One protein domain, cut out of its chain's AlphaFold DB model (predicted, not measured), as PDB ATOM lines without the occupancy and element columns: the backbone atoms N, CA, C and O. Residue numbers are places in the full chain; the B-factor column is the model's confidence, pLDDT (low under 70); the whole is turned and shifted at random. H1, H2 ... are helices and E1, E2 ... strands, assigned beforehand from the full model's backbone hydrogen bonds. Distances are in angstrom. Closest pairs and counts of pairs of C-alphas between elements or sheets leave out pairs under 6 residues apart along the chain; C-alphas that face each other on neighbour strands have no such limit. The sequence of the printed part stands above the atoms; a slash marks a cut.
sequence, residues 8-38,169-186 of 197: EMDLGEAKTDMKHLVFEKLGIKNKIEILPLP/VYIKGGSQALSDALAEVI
ATOM      1  N   GLU A   8      -7.527 -18.369   9.989       86.81
ATOM      2  CA  GLU A   8      -7.174 -17.476  11.093       86.81
ATOM      3  C   GLU A   8      -5.649 -17.443  11.262       86.81
ATOM      4  O   GLU A   8      -4.965 -18.453  11.102       86.81
ATOM      5  N   MET A   9      -5.118 -16.269  11.586       89.81
ATOM      6  CA  MET A   9      -3.730 -16.047  11.973       89.81
ATOM      7  C   MET A   9      -3.729 -15.271  13.287       89.81
ATOM      8  O   MET A   9      -4.451 -14.285  13.413       89.81
ATOM      9  N   ASP A  10      -2.909 -15.658  14.259       88.75
ATOM     10  CA  ASP A  10      -2.707 -14.802  15.427       88.75
ATOM     11  C   ASP A  10      -1.987 -13.505  15.024       88.75
ATOM     12  O   ASP A  10      -1.130 -13.505  14.144       88.75
ATOM     13  N   LEU A  11      -2.311 -12.371  15.642       88.19
ATOM     14  CA  LEU A  11      -1.525 -11.149  15.453       88.19
ATOM     15  C   LEU A  11      -1.508 -10.322  16.734       88.19
ATOM     16  O   LEU A  11      -2.453  -9.608  17.063       88.19
ATOM     17  N   GLY A  12      -0.399 -10.427  17.458       87.38
ATOM     18  CA  GLY A  12      -0.172  -9.731  18.713       87.38
ATOM     19  C   GLY A  12       0.404  -8.329  18.557       87.38
ATOM     20  O   GLY A  12       0.606  -7.812  17.463       87.38
ATOM     21  N   GLU A  13       0.743  -7.703  19.684       89.94
ATOM     22  CA  GLU A  13       1.469  -6.430  19.700       89.94
ATOM     23  C   GLU A  13       2.878  -6.569  19.091       89.94
ATOM     24  O   GLU A  13       3.619  -7.502  19.421       89.94
ATOM     25  N   ALA A  14       3.323  -5.564  18.328       89.31
ATOM     26  CA  ALA A  14       4.644  -5.533  17.685       89.31
ATOM     27  C   ALA A  14       5.841  -5.706  18.643       89.31
ATOM     28  O   ALA A  14       6.918  -6.131  18.223       89.31
ATOM     29  N   LYS A  15       5.666  -5.397  19.939       87.94
ATOM     30  CA  LYS A  15       6.683  -5.591  20.995       87.94
ATOM     31  C   LYS A  15       6.880  -7.050  21.405       87.94
ATOM     32  O   LYS A  15       7.848  -7.360  22.092       87.94
ATOM     33  N   THR A  16       5.961  -7.927  21.026       90.56
ATOM     34  CA  THR A  16       5.937  -9.338  21.435       90.56
ATOM     35  C   THR A  16       5.759 -10.300  20.273       90.56
ATOM     36  O   THR A  16       5.978 -11.485  20.459       90.56
ATOM     37  N   ASP A  17       5.361  -9.808  19.101       91.31
ATOM     38  CA  ASP A  17       5.081 -10.615  17.920       91.31
ATOM     39  C   ASP A  17       6.060 -10.258  16.797       91.31
ATOM     40  O   ASP A  17       6.203  -9.093  16.409       91.31
ATOM     41  N   MET A  18       6.774 -11.269  16.304       90.00
ATOM     42  CA  MET A  18       7.784 -11.111  15.257       90.00
ATOM     43  C   MET A  18       7.181 -10.891  13.871       90.00
ATOM     44  O   MET A  18       7.866 -10.337  13.013       90.00
ATOM     45  N   LYS A  19       5.909 -11.246  13.648       91.12
ATOM     46  CA  LYS A  19       5.282 -11.136  12.323       91.12
ATOM     47  C   LYS A  19       5.257  -9.703  11.802       91.12
ATOM     48  O   LYS A  19       5.505  -9.499  10.623       91.12
ATOM     49  N   HIS A  20       5.102  -8.706  12.677       91.19
ATOM     50  CA  HIS A  20       5.211  -7.286  12.296       91.19
ATOM     51  C   HIS A  20       6.549  -6.956  11.638       91.19
ATOM     52  O   HIS A  20       6.591  -6.249  10.640       91.19
ATOM     53  N   LEU A  21       7.642  -7.480  12.194       90.12
ATOM     54  CA  LEU A  21       8.981  -7.266  11.662       90.12
ATOM     55  C   LEU A  21       9.202  -8.070  10.379       90.12
ATOM     56  O   LEU A  21       9.765  -7.544   9.427       90.12
ATOM     57  N   VAL A  22       8.751  -9.326  10.354       92.00
ATOM     58  CA  VAL A  22       8.862 -10.201   9.181       92.00
ATOM     59  C   VAL A  22       8.116  -9.592   7.992       92.00
ATOM     60  O   VAL A  22       8.688  -9.478   6.914       92.00
ATOM     61  N   PHE A  23       6.883  -9.123   8.185       94.19
ATOM     62  CA  PHE A  23       6.082  -8.517   7.117       94.19
ATOM     63  C   PHE A  23       6.683  -7.208   6.602       94.19
ATOM     64  O   PHE A  23       6.626  -6.944   5.401       94.19
ATOM     65  N   GLU A  24       7.277  -6.405   7.489       92.81
ATOM     66  CA  GLU A  24       8.011  -5.193   7.119       92.81
ATOM     67  C   GLU A  24       9.257  -5.540   6.288       92.81
ATOM     68  O   GLU A  24       9.435  -5.015   5.193       92.81
ATOM     69  N   LYS A  25      10.094  -6.466   6.774       91.81
ATOM     70  CA  LYS A  25      11.354  -6.854   6.119       91.81
ATOM     71  C   LYS A  25      11.155  -7.540   4.775       91.81
ATOM     72  O   LYS A  25      11.971  -7.359   3.881       91.81
ATOM     73  N   LEU A  26      10.094  -8.329   4.645       94.69
ATOM     74  CA  LEU A  26       9.732  -8.973   3.387       94.69
ATOM     75  C   LEU A  26       9.025  -8.016   2.420       94.69
ATOM     76  O   LEU A  26       8.728  -8.419   1.305       94.69
ATOM     77  N   GLY A  27       8.712  -6.777   2.820       95.31
ATOM     78  CA  GLY A  27       8.015  -5.819   1.958       95.31
ATOM     79  C   GLY A  27       6.550  -6.172   1.667       95.31
ATOM     80  O   GLY A  27       5.937  -5.570   0.790       95.31
ATOM     81  N   ILE A  28       5.959  -7.118   2.407       96.19
ATOM     82  CA  ILE A  28       4.582  -7.586   2.169       96.19
ATOM     83  C   ILE A  28       3.533  -6.851   3.000       96.19
ATOM     84  O   ILE A  28       2.344  -6.993   2.739       96.19
ATOM     85  N   LYS A  29       3.943  -6.040   3.982       93.12
ATOM     86  CA  LYS A  29       3.022  -5.323   4.882       93.12
ATOM     87  C   LYS A  29       1.961  -4.495   4.147       93.12
ATOM     88  O   LYS A  29       0.824  -4.451   4.598       93.12
ATOM     89  N   ASN A  30       2.330  -3.870   3.028       93.25
ATOM     90  CA  ASN A  30       1.422  -3.056   2.210       93.25
ATOM     91  C   ASN A  30       0.800  -3.839   1.038       93.25
ATOM     92  O   ASN A  30       0.025  -3.268   0.278       93.25
ATOM     93  N   LYS A  31       1.155  -5.120   0.874       95.19
ATOM     94  CA  LYS A  31       0.640  -6.012  -0.178       95.19
ATOM     95  C   LYS A  31      -0.496  -6.916   0.321       95.19
ATOM     96  O   LYS A  31      -1.177  -7.534  -0.487       95.19
ATOM     97  N   ILE A  32      -0.718  -6.987   1.637       94.94
ATOM     98  CA  ILE A  32      -1.793  -7.772   2.258       94.94
ATOM     99  C   ILE A  32      -2.748  -6.873   3.049       94.94
ATOM    100  O   ILE A  32      -2.326  -5.927   3.712       94.94
ATOM    101  N   GLU A  33      -4.039  -7.198   3.026       95.06
ATOM    102  CA  GLU A  33      -5.058  -6.540   3.852       95.06
ATOM    103  C   GLU A  33      -5.429  -7.463   5.017       95.06
ATOM    104  O   GLU A  33      -5.894  -8.586   4.814       95.06
ATOM    105  N   ILE A  34      -5.203  -6.995   6.247       93.12
ATOM    106  CA  ILE A  34      -5.485  -7.745   7.475       93.12
ATOM    107  C   ILE A  34      -6.813  -7.267   8.057       93.12
ATOM    108  O   ILE A  34      -6.988  -6.085   8.351       93.12
ATOM    109  N   LEU A  35      -7.733  -8.202   8.265       92.00
ATOM    110  CA  LEU A  35      -9.054  -7.977   8.831       92.00
ATOM    111  C   LEU A  35      -9.119  -8.565  10.246       92.00
ATOM    112  O   LEU A  35      -8.748  -9.725  10.436       92.00
ATOM    113  N   PRO A  36      -9.588  -7.814  11.256       88.19
ATOM    114  CA  PRO A  36      -9.787  -8.368  12.587       88.19
ATOM    115  C   PRO A  36     -10.910  -9.407  12.557       88.19
ATOM    116  O   PRO A  36     -11.959  -9.175  11.950       88.19
ATOM    117  N   LEU A  37     -10.714 -10.536  13.238       84.81
ATOM    118  CA  LEU A  37     -11.787 -11.502  13.415       84.81
ATOM    119  C   LEU A  37     -12.646 -11.127  14.630       84.81
ATOM    120  O   LEU A  37     -12.132 -10.668  15.654       84.81
ATOM    121  N   PRO A  38     -13.976 -11.308  14.544       73.44
ATOM    122  CA  PRO A  38     -14.875 -11.011  15.655       73.44
ATOM    123  C   PRO A  38     -14.853 -12.095  16.746       73.44
ATOM    124  O   PRO A  38     -15.451 -11.911  17.808       73.44
ATOM    125  N   VAL A 169      -6.742 -12.700  13.444       90.62
ATOM    126  CA  VAL A 169      -6.951 -11.896  12.245       90.62
ATOM    127  C   VAL A 169      -7.076 -12.800  11.027       90.62
ATOM    128  O   VAL A 169      -6.640 -13.950  11.027       90.62
ATOM    129  N   TYR A 170      -7.654 -12.262   9.965       92.06
ATOM    130  CA  TYR A 170      -7.774 -12.911   8.673       92.06
ATOM    131  C   TYR A 170      -7.091 -12.063   7.608       92.06
ATOM    132  O   TYR A 170      -7.237 -10.843   7.589       92.06
ATOM    133  N   ILE A 171      -6.349 -12.699   6.707       93.19
ATOM    134  CA  ILE A 171      -5.814 -12.018   5.528       93.19
ATOM    135  C   ILE A 171      -6.905 -12.045   4.464       93.19
ATOM    136  O   ILE A 171      -7.373 -13.114   4.085       93.19
ATOM    137  N   LYS A 172      -7.338 -10.883   3.978       92.81
ATOM    138  CA  LYS A 172      -8.349 -10.808   2.921       92.81
ATOM    139  C   LYS A 172      -7.834 -11.499   1.660       92.81
ATOM    140  O   LYS A 172      -6.761 -11.178   1.166       92.81
ATOM    141  N   GLY A 173      -8.620 -12.441   1.145       91.25
ATOM    142  CA  GLY A 173      -8.197 -13.336   0.063       91.25
ATOM    143  C   GLY A 173      -7.473 -14.605   0.540       91.25
ATOM    144  O   GLY A 173      -7.097 -15.428  -0.290       91.25
ATOM    145  N   GLY A 174      -7.335 -14.796   1.853       91.31
ATOM    146  CA  GLY A 174      -6.867 -16.029   2.476       91.31
ATOM    147  C   GLY A 174      -5.378 -16.306   2.276       91.31
ATOM    148  O   GLY A 174      -4.566 -15.411   2.029       91.31
ATOM    149  N   SER A 175      -5.023 -17.583   2.377       90.88
ATOM    150  CA  SER A 175      -3.670 -18.113   2.177       90.88
ATOM    151  C   SER A 175      -3.096 -17.785   0.796       90.88
ATOM    152  O   SER A 175      -1.892 -17.540   0.669       90.88
ATOM    153  N   GLN A 176      -3.955 -17.720  -0.226       91.56
ATOM    154  CA  GLN A 176      -3.554 -17.372  -1.585       91.56
ATOM    155  C   GLN A 176      -3.038 -15.933  -1.656       91.56
ATOM    156  O   GLN A 176      -1.952 -15.720  -2.178       91.56
ATOM    157  N   ALA A 177      -3.733 -14.966  -1.047       93.69
ATOM    158  CA  ALA A 177      -3.296 -13.567  -1.051       93.69
ATOM    159  C   ALA A 177      -1.924 -13.371  -0.383       93.69
ATOM    160  O   ALA A 177      -1.096 -12.604  -0.871       93.69
ATOM    161  N   LEU A 178      -1.647 -14.096   0.707       94.00
ATOM    162  CA  LEU A 178      -0.319 -14.081   1.329       94.00
ATOM    163  C   LEU A 178       0.749 -14.694   0.408       94.00
ATOM    164  O   LEU A 178       1.849 -14.154   0.291       94.00
ATOM    165  N   SER A 179       0.424 -15.810  -0.245       93.94
ATOM    166  CA  SER A 179       1.332 -16.495  -1.174       93.94
ATOM    167  C   SER A 179       1.630 -15.640  -2.407       93.94
ATOM    168  O   SER A 179       2.785 -15.545  -2.821       93.94
ATOM    169  N   ASP A 180       0.616 -14.964  -2.947       95.06
ATOM    170  CA  ASP A 180       0.734 -14.046  -4.079       95.06
ATOM    171  C   ASP A 180       1.600 -12.839  -3.721       95.06
ATOM    172  O   ASP A 180       2.507 -12.508  -4.480       95.06
ATOM    173  N   ALA A 181       1.405 -12.244  -2.539       96.81
ATOM    174  CA  ALA A 181       2.234 -11.136  -2.063       96.81
ATOM    175  C   ALA A 181       3.716 -11.531  -1.939       96.81
ATOM    176  O   ALA A 181       4.601 -10.769  -2.326       96.81
ATOM    177  N   LEU A 182       4.006 -12.736  -1.433       96.56
ATOM    178  CA  LEU A 182       5.373 -13.263  -1.370       96.56
ATOM    179  C   LEU A 182       5.942 -13.545  -2.770       96.56
ATOM    180  O   LEU A 182       7.100 -13.226  -3.045       96.56
ATOM    181  N   ALA A 183       5.138 -14.116  -3.668       96.75
ATOM    182  CA  ALA A 183       5.533 -14.381  -5.048       96.75
ATOM    183  C   ALA A 183       5.808 -13.089  -5.834       96.75
ATOM    184  O   ALA A 183       6.723 -13.053  -6.657       96.75
ATOM    185  N   GLU A 184       5.039 -12.031  -5.584       97.00
ATOM    186  CA  GLU A 184       5.244 -10.704  -6.160       97.00
ATOM    187  C   GLU A 184       6.599 -10.130  -5.739       97.00
ATOM    188  O   GLU A 184       7.383  -9.756  -6.608       97.00
ATOM    189  N   VAL A 185       6.935 -10.183  -4.444       97.38
ATOM    190  CA  VAL A 185       8.245  -9.740  -3.929       97.38
ATOM    191  C   VAL A 185       9.399 -10.477  -4.612       97.38
ATOM    192  O   VAL A 185      10.403  -9.860  -4.967       97.38
ATOM    193  N   ILE A 186       9.272 -11.789  -4.845       97.38
ATOM    194  CA  ILE A 186      10.292 -12.566  -5.566       97.38
ATOM    195  C   ILE A 186      10.474 -12.032  -6.995       97.38
ATOM    196  O   ILE A 186      11.606 -11.802  -7.419       97.38
TER     197      ILE A 186
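Overview. This is residues 8 to 38 and 169 to 186 of the 197 residues of an uncharacterized protein of Campylobacter lari (UniProt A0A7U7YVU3). The printed part is a flat, open ring of chain with a helix along one side: the stretch 8 to 18, the short helix H1 and the link 26 to 33 run round a gap to a small two-stranded ribbon, E1 and E2, and the longer helix H2 leads away from the ribbon beside that link. The first residues, 8 to 11, pass by E2, and residues 13 to 18 stick out at the bend before H1. The printed part has 49 residues, with two named helices and two named strands in the order H1, E1, E2, H2. The sheet's order is E1 - E2, antiparallel, and the class is mixed, helices and strands. The whole is compact, with a radius of gyration of the C-alphas of 10.7 A, and spans 27 by 24 by 13 A.

Along the chain. Strand E1 is residues 34 to 36, 6.7 A from first to last C-alpha, and begins with C-alpha 34 at (-5.485, -7.745, 7.475). Strand E2 is residues 169 to 171, 6.8 A long. Helix H2 is residues 174 to 186, 19.3 A from first to last C-alpha, and ends with C-alpha 186 at (10.292, -12.566, -5.566). Helix H1 is residues 19 to 25, 9.7 A long, and begins with C-alpha 19 at (5.282, -11.136, 12.323).

Arrangement. E1 and E2 are antiparallel neighbours, with 149 degrees between their N-to-C directions. C-alphas 36 and 169 face each other at 4.5 A, and C-alphas 34 and 171 at 4.7 A. N 35 and O 170 are within hydrogen-bond range at 2.8 A, and so are N 170 and O 35, also at 2.8 A. A tight link of 2 residues joins E2 to H2; the closest C-alphas of the two are those of Ile 171 and Ala 177, 7.2 A apart, and their centres are 13.9 A apart. E1 and H2 are apart. H1 is apart from both E2 and H2. In H1 and H2 every O i to N i+4 pair is within hydrogen-bond range.

Size, cuts and confidence. The two C-alphas farthest apart are those of Pro 38 and Ile 186, at 33.0 A. The printed part is cut between residues 38 and 169, where residues 39 to 168 of the chain are not printed, and C-alphas 38 and 169 are 8.7 A apart across the cut. This is also the link from E1 to E2. The link from H1 to E1, 8 residues, is short, and of the links that are printed whole none is long. The mean pLDDT of the printed part of this predicted model is 91.9, and no printed residue is under 70.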